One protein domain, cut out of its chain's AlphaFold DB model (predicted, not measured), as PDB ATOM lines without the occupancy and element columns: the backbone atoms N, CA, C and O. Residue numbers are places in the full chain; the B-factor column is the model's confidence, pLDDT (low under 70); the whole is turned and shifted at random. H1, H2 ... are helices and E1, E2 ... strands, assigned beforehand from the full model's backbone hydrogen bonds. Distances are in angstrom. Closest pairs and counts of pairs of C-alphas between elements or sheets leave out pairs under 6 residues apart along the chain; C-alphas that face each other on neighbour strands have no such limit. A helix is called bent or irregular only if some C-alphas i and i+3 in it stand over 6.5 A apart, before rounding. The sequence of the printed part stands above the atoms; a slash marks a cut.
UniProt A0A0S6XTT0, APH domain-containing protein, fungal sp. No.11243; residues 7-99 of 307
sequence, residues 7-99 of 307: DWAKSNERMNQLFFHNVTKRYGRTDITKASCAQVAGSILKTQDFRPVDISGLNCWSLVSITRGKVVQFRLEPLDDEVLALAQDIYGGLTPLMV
ATOM      1  N   ASP A   7     215.170 230.589 200.377       59.47
ATOM      2  CA  ASP A   7     214.692 231.804 199.717       59.47
ATOM      3  C   ASP A   7     215.368 233.080 200.238       59.47
ATOM      4  O   ASP A   7     215.661 233.992 199.459       59.47
ATOM      5  N   TRP A   8     215.690 233.141 201.534       61.16
ATOM      6  CA  TRP A   8     216.408 234.272 202.124       61.16
ATOM      7  C   TRP A   8     217.849 234.353 201.607       61.16
ATOM      8  O   TRP A   8     218.326 235.436 201.266       61.16
ATOM      9  N   ALA A   9     218.530 233.210 201.481       63.91
ATOM     10  CA  ALA A   9     219.890 233.157 200.944       63.91
ATOM     11  C   ALA A   9     219.939 233.633 199.480       63.91
ATOM     12  O   ALA A   9     220.755 234.490 199.138       63.91
ATOM     13  N   LYS A  10     218.997 233.166 198.644       66.88
ATOM     14  CA  LYS A  10     218.854 233.596 197.239       66.88
ATOM     15  C   LYS A  10     218.520 235.085 197.114       66.88
ATOM     16  O   LYS A  10     219.047 235.768 196.237       66.88
ATOM     17  N   SER A  11     217.662 235.607 197.991       63.19
ATOM     18  CA  SER A  11     217.344 237.039 198.054       63.19
ATOM     19  C   SER A  11     218.581 237.872 198.409       63.19
ATOM     20  O   SER A  11     218.884 238.864 197.745       63.19
ATOM     21  N   ASN A  12     219.368 237.433 199.396       66.56
ATOM     22  CA  ASN A  12     220.565 238.152 199.823       66.56
ATOM     23  C   ASN A  12     221.678 238.146 198.755       66.56
ATOM     24  O   ASN A  12     222.368 239.152 198.581       66.56
ATOM     25  N   GLU A  13     221.817 237.056 197.999       71.94
ATOM     26  CA  GLU A  13     222.749 236.962 196.869       71.94
ATOM     27  C   GLU A  13     222.370 237.916 195.726       71.94
ATOM     28  O   GLU A  13     223.211 238.684 195.258       71.94
ATOM     29  N   ARG A  14     221.086 237.972 195.350       71.31
ATOM     30  CA  ARG A  14     220.570 238.953 194.371       71.31
ATOM     31  C   ARG A  14     220.776 240.390 194.837       71.31
ATOM     32  O   ARG A  14     221.149 241.262 194.058       71.31
ATOM     33  N   MET A  15     220.597 240.635 196.130       70.69
ATOM     34  CA  MET A  15     220.860 241.938 196.727       70.69
ATOM     35  C   MET A  15     222.341 242.322 196.679       70.69
ATOM     36  O   MET A  15     222.668 243.493 196.511       70.69
ATOM     37  N   ASN A  16     223.248 241.359 196.822       73.31
ATOM     38  CA  ASN A  16     224.671 241.610 196.633       73.31
ATOM     39  C   ASN A  16     224.983 241.886 195.154       73.31
ATOM     40  O   ASN A  16     225.735 242.813 194.875       73.31
ATOM     41  N   GLN A  17     224.348 241.188 194.207       76.44
ATOM     42  CA  GLN A  17     224.469 241.517 192.780       76.44
ATOM     43  C   GLN A  17     223.998 242.946 192.467       76.44
ATOM     44  O   GLN A  17     224.656 243.646 191.700       76.44
ATOM     45  N   LEU A  18     222.916 243.419 193.095       75.06
ATOM     46  CA  LEU A  18     222.452 244.798 192.920       75.06
ATOM     47  C   LEU A  18     223.553 245.814 193.262       75.06
ATOM     48  O   LEU A  18     223.881 246.654 192.432       75.06
ATOM     49  N   PHE A  19     224.142 245.720 194.457       75.44
ATOM     50  CA  PHE A  19     225.124 246.701 194.930       75.44
ATOM     51  C   PHE A  19     226.524 246.507 194.332       75.44
ATOM     52  O   PHE A  19     227.141 247.479 193.918       75.44
ATOM     53  N   PHE A  20     227.026 245.274 194.247       74.88
ATOM     54  CA  PHE A  20     228.395 245.016 193.781       74.88
ATOM     55  C   PHE A  20     228.532 244.968 192.262       74.88
ATOM     56  O   PHE A  20     229.625 245.180 191.744       74.88
ATOM     57  N   HIS A  21     227.455 244.651 191.541       74.00
ATOM     58  CA  HIS A  21     227.500 244.553 190.089       74.00
ATOM     59  C   HIS A  21     226.710 245.672 189.429       74.00
ATOM     60  O   HIS A  21     227.284 246.448 188.673       74.00
ATOM     61  N   ASN A  22     225.413 245.796 189.713       75.75
ATOM     62  CA  ASN A  22     224.559 246.687 188.929       75.75
ATOM     63  C   ASN A  22     224.812 248.168 189.237       75.75
ATOM     64  O   ASN A  22     224.923 248.964 188.309       75.75
ATOM     65  N   VAL A  23     224.949 248.535 190.516       74.38
ATOM     66  CA  VAL A  23     225.269 249.912 190.927       74.38
ATOM     67  C   VAL A  23     226.653 250.313 190.417       74.38
ATOM     68  O   VAL A  23     226.778 251.334 189.747       74.38
ATOM     69  N   THR A  24     227.678 249.485 190.642       74.44
ATOM     70  CA  THR A  24     229.041 249.776 190.170       74.44
ATOM     71  C   THR A  24     229.131 249.841 188.649       74.44
ATOM     72  O   THR A  24     229.748 250.758 188.119       74.44
ATOM     73  N   LYS A  25     228.477 248.928 187.922       75.81
ATOM     74  CA  LYS A  25     228.450 248.946 186.453       75.81
ATOM     75  C   LYS A  25     227.752 250.189 185.900       75.81
ATOM     76  O   LYS A  25     228.177 250.700 184.872       75.81
ATOM     77  N   ARG A  26     226.668 250.637 186.538       70.31
ATOM     78  CA  ARG A  26     225.853 251.753 186.042       70.31
ATOM     79  C   ARG A  26     226.426 253.118 186.408       70.31
ATOM     80  O   ARG A  26     226.413 254.008 185.572       70.31
ATOM     81  N   TYR A  27     226.903 253.275 187.639       67.88
ATOM     82  CA  TYR A  27     227.314 254.573 188.182       67.88
ATOM     83  C   TYR A  27     228.826 254.703 188.380       67.88
ATOM     84  O   TYR A  27     229.282 255.737 188.850       67.88
ATOM     85  N   GLY A  28     229.616 253.658 188.110       74.38
ATOM     86  CA  GLY A  28     231.067 253.669 188.339       74.38
ATOM     87  C   GLY A  28     231.474 253.761 189.816       74.38
ATOM     88  O   GLY A  28     232.650 253.932 190.118       74.38
ATOM     89  N   ARG A  29     230.516 253.644 190.746       67.25
ATOM     90  CA  ARG A  29     230.716 253.866 192.183       67.25
ATOM     91  C   ARG A  29     230.669 252.576 192.990       67.25
ATOM     92  O   ARG A  29     229.816 251.711 192.782       67.25
ATOM     93  N   THR A  30     231.599 252.456 193.930       77.19
ATOM     94  CA  THR A  30     231.747 251.295 194.831       77.19
ATOM     95  C   THR A  30     231.426 251.629 196.285       77.19
ATOM     96  O   THR A  30     231.272 250.733 197.111       77.19
ATOM     97  N   ASP A  31     231.289 252.912 196.606       77.56
ATOM     98  CA  ASP A  31     230.989 253.432 197.939       77.56
ATOM     99  C   ASP A  31     229.475 253.467 198.247       77.56
ATOM    100  O   ASP A  31     229.050 253.616 199.399       77.56
ATOM    101  N   ILE A  32     228.639 253.241 197.230       78.88
ATOM    102  CA  ILE A  32     227.200 253.024 197.381       78.88
ATOM    103  C   ILE A  32     226.972 251.585 197.864       78.88
ATOM    104  O   ILE A  32     227.046 250.618 197.107       78.88
ATOM    105  N   THR A  33     226.684 251.439 199.155       84.75
ATOM    106  CA  THR A  33     226.519 250.159 199.847       84.75
ATOM    107  C   THR A  33     225.172 250.109 200.564       84.75
ATOM    108  O   THR A  33     224.530 251.132 200.802       84.75
ATOM    109  N   LYS A  34     224.758 248.913 201.008       85.69
ATOM    110  CA  LYS A  34     223.594 248.756 201.902       85.69
ATOM    111  C   LYS A  34     223.700 249.680 203.127       85.69
ATOM    112  O   LYS A  34     222.713 250.282 203.535       85.69
ATOM    113  N   ALA A  35     224.896 249.813 203.703       85.62
ATOM    114  CA  ALA A  35     225.114 250.634 204.888       85.62
ATOM    115  C   ALA A  35     224.919 252.132 204.603       85.62
ATOM    116  O   ALA A  35     224.185 252.789 205.342       85.62
ATOM    117  N   SER A  36     225.497 252.659 203.517       83.62
ATOM    118  CA  SER A  36     225.327 254.076 203.162       83.62
ATOM    119  C   SER A  36     223.882 254.398 202.773       83.62
ATOM    120  O   SER A  36     223.333 255.396 203.234       83.62
ATOM    121  N   CYS A  37     223.197 253.508 202.049       83.06
ATOM    122  CA  CYS A  37     221.767 253.664 201.774       83.06
ATOM    123  C   CYS A  37     220.913 253.645 203.063       83.06
ATOM    124  O   CYS A  37     220.034 254.490 203.231       83.06
ATOM    125  N   ALA A  38     221.174 252.742 204.018       86.25
ATOM    126  CA  ALA A  38     220.459 252.735 205.302       86.25
ATOM    127  C   ALA A  38     220.692 254.021 206.112       86.25
ATOM    128  O   ALA A  38     219.758 254.542 206.722       86.25
ATOM    129  N   GLN A  39     221.912 254.562 206.079       81.69
ATOM    130  CA  GLN A  39     222.239 255.830 206.726       81.69
ATOM    131  C   GLN A  39     221.428 256.989 206.131       81.69
ATOM    132  O   GLN A  39     220.835 257.764 206.880       81.69
ATOM    133  N   VAL A  40     221.325 257.063 204.799       77.69
ATOM    134  CA  VAL A  40     220.484 258.054 204.105       77.69
ATOM    135  C   VAL A  40     219.013 257.906 204.509       77.69
ATOM    136  O   VAL A  40     218.377 258.895 204.876       77.69
ATOM    137  N   ALA A  41     218.477 256.680 204.527       78.31
ATOM    138  CA  ALA A  41     217.105 256.426 204.979       78.31
ATOM    139  C   ALA A  41     216.863 256.939 206.410       78.31
ATOM    140  O   ALA A  41     215.811 257.522 206.692       78.31
ATOM    141  N   GLY A  42     217.843 256.762 207.300       79.00
ATOM    142  CA  GLY A  42     217.754 257.228 208.680       79.00
ATOM    143  C   GLY A  42     217.822 258.727 208.854       79.00
ATOM    144  O   GLY A  42     217.066 259.269 209.663       79.00
ATOM    145  N   SER A  43     218.624 259.405 208.041       73.75
ATOM    146  CA  SER A  43     218.617 260.865 207.972       73.75
ATOM    147  C   SER A  43     217.253 261.393 207.510       73.75
ATOM    148  O   SER A  43     216.700 262.290 208.145       73.75
ATOM    149  N   ILE A  44     216.660 260.790 206.471       69.62
ATOM    150  CA  ILE A  44     215.370 261.223 205.905       69.62
ATOM    151  C   ILE A  44     214.219 261.018 206.899       69.62
ATOM    152  O   ILE A  44     213.430 261.929 207.150       69.62
ATOM    153  N   LEU A  45     214.106 259.824 207.485       77.38
ATOM    154  CA  LEU A  45     212.975 259.471 208.353       77.38
ATOM    155  C   LEU A  45     213.233 259.741 209.842       77.38
ATOM    156  O   LEU A  45     212.386 259.416 210.683       77.38
ATOM    157  N   LYS A  46     214.388 260.338 210.173       80.88
ATOM    158  CA  LYS A  46     214.828 260.662 211.538       80.88
ATOM    159  C   LYS A  46     214.649 259.466 212.475       80.88
ATOM    160  O   LYS A  46     213.991 259.559 213.515       80.88
ATOM    161  N   THR A  47     215.142 258.310 212.046       86.94
ATOM    162  CA  THR A  47     215.054 257.042 212.778       86.94
ATOM    163  C   THR A  47     216.210 256.125 212.390       86.94
ATOM    164  O   THR A  47     216.889 256.372 211.403       86.94
ATOM    165  N   GLN A  48     216.445 255.076 213.169       88.38
ATOM    166  CA  GLN A  48     217.436 254.034 212.874       88.38
ATOM    167  C   GLN A  48     216.812 252.629 212.899       88.38
ATOM    168  O   GLN A  48     217.509 251.630 212.764       88.38
ATOM    169  N   ASP A  49     215.489 252.532 213.061       91.44
ATOM    170  CA  ASP A  49     214.753 251.271 213.206       91.44
ATOM    171  C   ASP A  49     214.449 250.588 211.861       91.44
ATOM    172  O   ASP A  49     213.356 250.068 211.634       91.44
ATOM    173  N   PHE A  50     215.410 250.593 210.943       89.38
ATOM    174  CA  PHE A  50     215.232 249.933 209.659       89.38
ATOM    175  C   PHE A  50     215.553 248.458 209.746       89.38
ATOM    176  O   PHE A  50     216.601 248.049 210.243       89.38
ATOM    177  N   ARG A  51     214.681 247.665 209.137       88.12
ATOM    178  CA  ARG A  51     214.985 246.289 208.765       88.12
ATOM    179  C   ARG A  51     214.759 246.101 207.266       88.12
ATOM    180  O   ARG A  51     213.815 246.684 206.729       88.12
ATOM    181  N   PRO A  52     215.589 245.308 206.574       83.62
ATOM    182  CA  PRO A  52     215.261 244.846 205.234       83.62
ATOM    183  C   PRO A  52     213.901 244.151 205.229       83.62
ATOM    184  O   PRO A  52     213.545 243.477 206.198       83.62
ATOM    185  N   VAL A  53     213.138 244.323 204.154       81.12
ATOM    186  CA  VAL A  53     211.936 243.512 203.942       81.12
ATOM    187  C   VAL A  53     212.335 242.068 203.636       81.12
ATOM    188  O   VAL A  53     213.367 241.825 203.009       81.12
ATOM    189  N   ASP A  54     211.495 241.114 204.034       72.69
ATOM    190  CA  ASP A  54     211.768 239.688 203.818       72.69
ATOM    191  C   ASP A  54     211.806 239.328 202.322       72.69
ATOM    192  O   ASP A  54     212.537 238.430 201.905       72.69
ATOM    193  N   ILE A  55     211.056 240.073 201.500       65.12
ATOM    194  CA  ILE A  55     210.966 239.896 200.048       65.12
ATOM    195  C   ILE A  55     211.181 241.254 199.375       65.12
ATOM    196  O   ILE A  55     210.292 242.104 199.375       65.12
ATOM    197  N   SER A  56     212.370 241.464 198.807       64.56
ATOM    198  CA  SER A  56     212.671 242.649 197.994       64.56
ATOM    199  C   SER A  56     212.485 242.335 196.508       64.56
ATOM    200  O   SER A  56     212.693 241.202 196.071       64.56
ATOM    201  N   GLY A  57     212.087 243.338 195.725       63.25
ATOM    202  CA  GLY A  57     211.994 243.214 194.270       63.25
ATOM    203  C   GLY A  57     213.372 243.039 193.619       63.25
ATOM    204  O   GLY A  57     214.393 243.413 194.187       63.25
ATOM    205  N   LEU A  58     213.397 242.490 192.400       61.88
ATOM    206  CA  LEU A  58     214.633 242.155 191.668       61.88
ATOM    207  C   LEU A  58     215.580 243.347 191.445       61.88
ATOM    208  O   LEU A  58     216.792 243.168 191.449       61.88
ATOM    209  N   ASN A  59     215.028 244.551 191.277       67.50
ATOM    210  CA  ASN A  59     215.779 245.754 190.897       67.50
ATOM    211  C   ASN A  59     215.715 246.856 191.959       67.50
ATOM    212  O   ASN A  59     215.897 248.038 191.658       67.50
ATOM    213  N   CYS A  60     215.397 246.489 193.197       78.00
ATOM    214  CA  CYS A  60     215.288 247.451 194.273       78.00
ATOM    215  C   CYS A  60     215.696 246.859 195.613       78.00
ATOM    216  O   CYS A  60     215.529 245.668 195.877       78.00
ATOM    217  N   TRP A  61     216.187 247.725 196.489       84.06
ATOM    218  CA  TRP A  61     216.403 247.394 197.884       84.06
ATOM    219  C   TRP A  61     215.356 248.076 198.742       84.06
ATOM    220  O   TRP A  61     215.254 249.300 198.698       84.06
ATOM    221  N   SER A  62     214.595 247.314 199.528       85.94
ATOM    222  CA  SER A  62     213.550 247.894 200.374       85.94
ATOM    223  C   SER A  62     213.843 247.701 201.864       85.94
ATOM    224  O   SER A  62     214.165 246.603 202.323       85.94
ATOM    225  N   LEU A  63     213.699 248.785 202.617       87.19
ATOM    226  CA  LEU A  63     213.767 248.851 204.070       87.19
ATOM    227  C   LEU A  63     212.388 249.203 204.617       87.19
ATOM    228  O   LEU A  63     211.660 249.994 204.021       87.19
ATOM    229  N   VAL A  64     212.042 248.669 205.782       89.75
ATOM    230  CA  VAL A  64     210.842 249.055 206.525       89.75
ATOM    231  C   VAL A  64     211.237 249.595 207.893       89.75
ATOM    232  O   VAL A  64     212.031 248.981 208.605       89.75
ATOM    233  N   SER A  65     210.664 250.742 208.249       89.38
ATOM    234  CA  SER A  65     210.640 251.274 209.610       89.38
ATOM    235  C   SER A  65     209.244 251.034 210.169       89.38
ATOM    236  O   SER A  65     208.259 251.612 209.697       89.38
ATOM    237  N   ILE A  66     209.151 250.141 211.154       85.56
ATOM    238  CA  ILE A  66     207.868 249.785 211.769       85.56
ATOM    239  C   ILE A  66     207.373 250.950 212.621       85.56
ATOM    240  O   ILE A  66     206.194 251.284 212.565       85.56
ATOM    241  N   THR A  67     208.268 251.606 213.367       85.19
ATOM    242  CA  THR A  67     207.875 252.698 214.268       85.19
ATOM    243  C   THR A  67     207.384 253.922 213.502       85.19
ATOM    244  O   THR A  67     206.503 254.631 213.985       85.19
ATOM    245  N   ARG A  68     207.898 254.160 212.286       82.94
ATOM    246  CA  ARG A  68     207.406 255.224 211.398       82.94
ATOM    247  C   ARG A  68     206.255 254.777 210.499       82.94
ATOM    248  O   ARG A  68     205.637 255.628 209.865       82.94
ATOM    249  N   GLY A  69     205.988 253.473 210.408       83.31
ATOM    250  CA  GLY A  69     205.042 252.911 209.445       83.31
ATOM    251  C   GLY A  69     205.408 253.269 208.002       83.31
ATOM    252  O   GLY A  69     204.535 253.633 207.216       83.31
ATOM    253  N   LYS A  70     206.705 253.256 207.666       84.00
ATOM    254  CA  LYS A  70     207.219 253.653 206.345       84.00
ATOM    255  C   LYS A  70     208.044 252.547 205.705       84.00
ATOM    256  O   LYS A  70     208.759 251.816 206.387       84.00
ATOM    257  N   VAL A  71     207.983 252.493 204.378       83.94
ATOM    258  CA  VAL A  71     208.872 251.693 203.534       83.94
ATOM    259  C   VAL A  71     209.743 252.652 202.731       83.94
ATOM    260  O   VAL A  71     209.237 253.621 202.170       83.94
ATOM    261  N   VAL A  72     211.043 252.390 202.693       83.12
ATOM    262  CA  VAL A  72     212.020 253.107 201.868       83.12
ATOM    263  C   VAL A  72     212.524 252.139 200.819       83.12
ATOM    264  O   VAL A  72     212.916 251.027 201.160       83.12
ATOM    265  N   GLN A  73     212.516 252.544 199.555       86.06
ATOM    266  CA  GLN A  73     212.959 251.696 198.459       86.06
ATOM    267  C   GLN A  73     214.006 252.422 197.613       86.06
ATOM    268  O   GLN A  73     213.718 253.460 197.027       86.06
ATOM    269  N   PHE A  74     215.203 251.848 197.531       84.31
ATOM    270  CA  PHE A  74     216.284 252.288 196.652       84.31
ATOM    271  C   PHE A  74     216.167 251.553 195.320       84.31
ATOM    272  O   PHE A  74     216.011 250.329 195.303       84.31
ATOM    273  N   ARG A  75     216.213 252.284 194.205       80.19
ATOM    274  CA  ARG A  75     216.007 251.751 192.851       80.19
ATOM    275  C   ARG A  75     217.108 252.264 191.929       80.19
ATOM    276  O   ARG A  75     217.587 253.373 192.122       80.19
ATOM    277  N   LEU A  76     217.471 251.462 190.928       70.31
ATOM    278  CA  LEU A  76     218.374 251.895 189.850       70.31
ATOM    279  C   LEU A  76     217.671 252.784 188.824       70.31
ATOM    280  O   LEU A  76     218.296 253.635 188.204       70.31
ATOM    281  N   GLU A  77     216.371 252.560 188.640       70.38
ATOM    282  CA  GLU A  77     215.542 253.346 187.737       70.38
ATOM    283  C   GLU A  77     214.466 254.081 188.540       70.38
ATOM    284  O   GLU A  77     213.873 253.485 189.461       70.38
ATOM    285  N   PRO A  78     214.185 255.348 188.194       70.62
ATOM    286  CA  PRO A  78     213.053 256.066 188.751       70.62
ATOM    287  C   PRO A  78     211.745 255.335 188.429       70.62
ATOM    288  O   PRO A  78     211.660 254.496 187.530       70.62
ATOM    289  N   LEU A  79     210.708 255.635 189.206       75.31
ATOM    290  CA  LEU A  79     209.370 255.160 188.890       75.31
ATOM    291  C   LEU A  79     208.839 255.887 187.650       75.31
ATOM    292  O   LEU A  79     208.967 257.105 187.548       75.31
ATOM    293  N   ASP A  80     208.249 255.120 186.740       77.81
ATOM    294  CA  ASP A  80     207.605 255.625 185.531       77.81
ATOM    295  C   ASP A  80     206.252 256.267 185.883       77.81
ATOM    296  O   ASP A  80     205.428 255.660 186.580       77.81
ATOM    297  N   ASP A  81     206.050 257.510 185.440       76.44
ATOM    298  CA  ASP A  81     204.870 258.308 185.777       76.44
ATOM    299  C   ASP A  81     203.607 257.810 185.057       76.44
ATOM    300  O   ASP A  81     202.530 257.821 185.653       76.44
ATOM    301  N   GLU A  82     203.723 257.329 183.816       78.94
ATOM    302  CA  GLU A  82     202.589 256.813 183.041       78.94
ATOM    303  C   GLU A  82     202.118 255.476 183.606       78.94
ATOM    304  O   GLU A  82     200.923 255.259 183.810       78.94
ATOM    305  N   VAL A  83     203.065 254.598 183.947       80.75
ATOM    306  CA  VAL A  83     202.766 253.315 184.593       80.75
ATOM    307  C   VAL A  83     202.103 253.536 185.950       80.75
ATOM    308  O   VAL A  83     201.198 252.786 186.316       80.75
ATOM    309  N   LEU A  84     202.519 254.554 186.708       82.56
ATOM    310  CA  LEU A  84     201.899 254.859 187.995       82.56
ATOM    311  C   LEU A  84     200.546 255.542 187.876       82.56
ATOM    312  O   LEU A  84     199.670 255.224 188.677       82.56
ATOM    313  N   ALA A  85     200.347 256.417 186.891       81.12
ATOM    314  CA  ALA A  85     199.027 256.953 186.580       81.12
ATOM    315  C   ALA A  85     198.064 255.811 186.224       81.12
ATOM    316  O   ALA A  85     197.002 255.680 186.828       81.12
ATOM    317  N   LEU A  86     198.499 254.894 185.358       85.38
ATOM    318  CA  LEU A  86     197.722 253.711 185.005       85.38
ATOM    319  C   LEU A  86     197.463 252.800 186.217       85.38
ATOM    320  O   LEU A  86     196.356 252.304 186.408       85.38
ATOM    321  N   ALA A  87     198.463 252.583 187.075       85.19
ATOM    322  CA  ALA A  87     198.286 251.817 188.306       85.19
ATOM    323  C   ALA A  87     197.310 252.506 189.271       85.19
ATOM    324  O   ALA A  87     196.544 251.830 189.957       85.19
ATOM    325  N   GLN A  88     197.316 253.837 189.340       89.25
ATOM    326  CA  GLN A  88     196.377 254.617 190.141       89.25
ATOM    327  C   GLN A  88     194.943 254.448 189.627       89.25
ATOM    328  O   GLN A  88     194.039 254.264 190.443       89.25
ATOM    329  N   ASP A  89     194.753 254.428 188.308       88.50
ATOM    330  CA  ASP A  89     193.453 254.187 187.677       88.50
ATOM    331  C   ASP A  89     192.940 252.762 187.937       88.50
ATOM    332  O   ASP A  89     191.756 252.564 188.206       88.50
ATOM    333  N   ILE A  90     193.829 251.762 187.905       91.50
ATOM    334  CA  ILE A  90     193.464 250.346 188.075       91.50
ATOM    335  C   ILE A  90     193.253 249.977 189.549       91.50
ATOM    336  O   ILE A  90     192.257 249.345 189.900       91.50
ATOM    337  N   TYR A  91     194.207 250.317 190.419       86.31
ATOM    338  CA  TYR A  91     194.254 249.830 191.804       86.31
ATOM    339  C   TYR A  91     193.802 250.870 192.838       86.31
ATOM    340  O   TYR A  91     193.707 250.559 194.030       86.31
ATOM    341  N   GLY A  92     193.493 252.098 192.410       89.81
ATOM    342  CA  GLY A  92     192.939 253.138 193.269       89.81
ATOM    343  C   GLY A  92     193.817 253.418 194.489       89.81
ATOM    344  O   GLY A  92     195.023 253.628 194.383       89.81
ATOM    345  N   GLY A  93     193.212 253.411 195.679       82.31
ATOM    346  CA  GLY A  93     193.895 253.728 196.941       82.31
ATOM    347  C   GLY A  93     194.985 252.739 197.379       82.31
ATOM    348  O   GLY A  93     195.630 252.982 198.396       82.31
ATOM    349  N   LEU A  94     195.186 251.632 196.654       76.75
ATOM    350  CA  LEU A  94     196.284 250.690 196.899       76.75
ATOM    351  C   LEU A  94     197.583 251.099 196.188       76.75
ATOM    352  O   LEU A  94     198.654 250.615 196.556       76.75
ATOM    353  N   THR A  95     197.503 251.989 195.196       78.88
ATOM    354  CA  THR A  95     198.682 252.553 194.535       78.88
ATOM    355  C   THR A  95     199.289 253.629 195.435       78.88
ATOM    356  O   THR A  95     198.568 254.491 195.942       78.88
ATOM    357  N   PRO A  96     200.609 253.595 195.693       66.88
ATOM    358  CA  PRO A  96     201.243 254.614 196.511       66.88
ATOM    359  C   PRO A  96     201.098 255.990 195.856       66.88
ATOM    360  O   PRO A  96     201.444 256.173 194.691       66.88
ATOM    361  N   LEU A  97     200.650 256.978 196.637       63.31
ATOM    362  CA  LEU A  97     200.681 258.378 196.225       63.31
ATOM    363  C   LEU A  97     202.136 258.796 196.011       63.31
ATOM    364  O   LEU A  97     202.918 258.885 196.964       63.31
ATOM    365  N   MET A  98     202.500 259.054 194.758       64.81
ATOM    366  CA  MET A  98     203.827 259.548 194.443       64.81
ATOM    367  C   MET A  98     203.917 261.027 194.814       64.81
ATOM    368  O   MET A  98     203.261 261.886 194.229       64.81
ATOM    369  N   VAL A  99     204.790 261.335 195.766       58.16
ATOM    370  CA  VAL A  99     205.253 262.698 196.006       58.16
ATOM    371  C   VAL A  99     206.728 262.720 195.653       58.16
ATOM    372  O   VAL A  99     207.566 262.259 196.424       58.16
TER     373      VAL A  99
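This is residues 7 to 99 of the 307 residues of the protein "APH domain-containing protein" of fungal sp. No.11243 (UniProt A0A0S6XTT0). A small antiparallel sheet, E1 E2 E3, makes a wall with H2 slantwise over one face; H1 packs on E2 and E3 with its residues 15 to 23, and H3 is held off from both other helices, its residues 89 to 94 sticking out. The 93 printed residues hold three named helices and three strands, in the order H1 H2 E1 E2 E3 H3, a mixed class. The whole is only just compact, close to loose, with a radius of gyration of the C-alphas of 14.5 A and spans of 38 by 30 by 27 A.

Start at H1, residues 7 to 27, and E2, residues 60 to 65: their closest C-alphas, Met 15 and Trp 61, are 7.1 A apart. H2, residues 34 to 45, is close to H1 but not clearly touching, the closest C-alphas being those of Phe 19 and Lys 34, 7.4 A, and about perpendicular at 87 degrees. E1, residues 50 to 52, E2 and E3, residues 70 to 75, form a meander, each strand the antiparallel neighbour of the one before. Look for N 51 and O 64 at 3.0 A in the hairpin E1 and E2, and N 63 and O 72 at 2.8 A in the hairpin E2 and E3. H2 is on the sheet, over E2 and E3, at a height of 9.3 A. With H1 and H2 on one face, the sheet makes two layers. H3, residues 81 to 94, is not on the sheet. In H2 every O i to N i+4 pair is within hydrogen-bond range; H1 has 15 of 17 and H3 8 of 10.

Find C-alpha 7 at (214.692, 231.804, 199.717); from there H1 runs 28.5 A. H2 runs 16.4 A, E2 16.5 A and E3 16.2 A. H3 runs 16.0 A to C-alpha 94 at (196.284, 250.690, 196.899) and is irregular, C-alphas 90 and 93 being 9.5 A apart.

The farthest C-alphas, Thr 30 and Asp 89, are 39.1 A apart. The printed part has no cut and no long link. Confidence is under 70 in 18 residues, among them 7 to 12, 55 to 59 and 96 to 99.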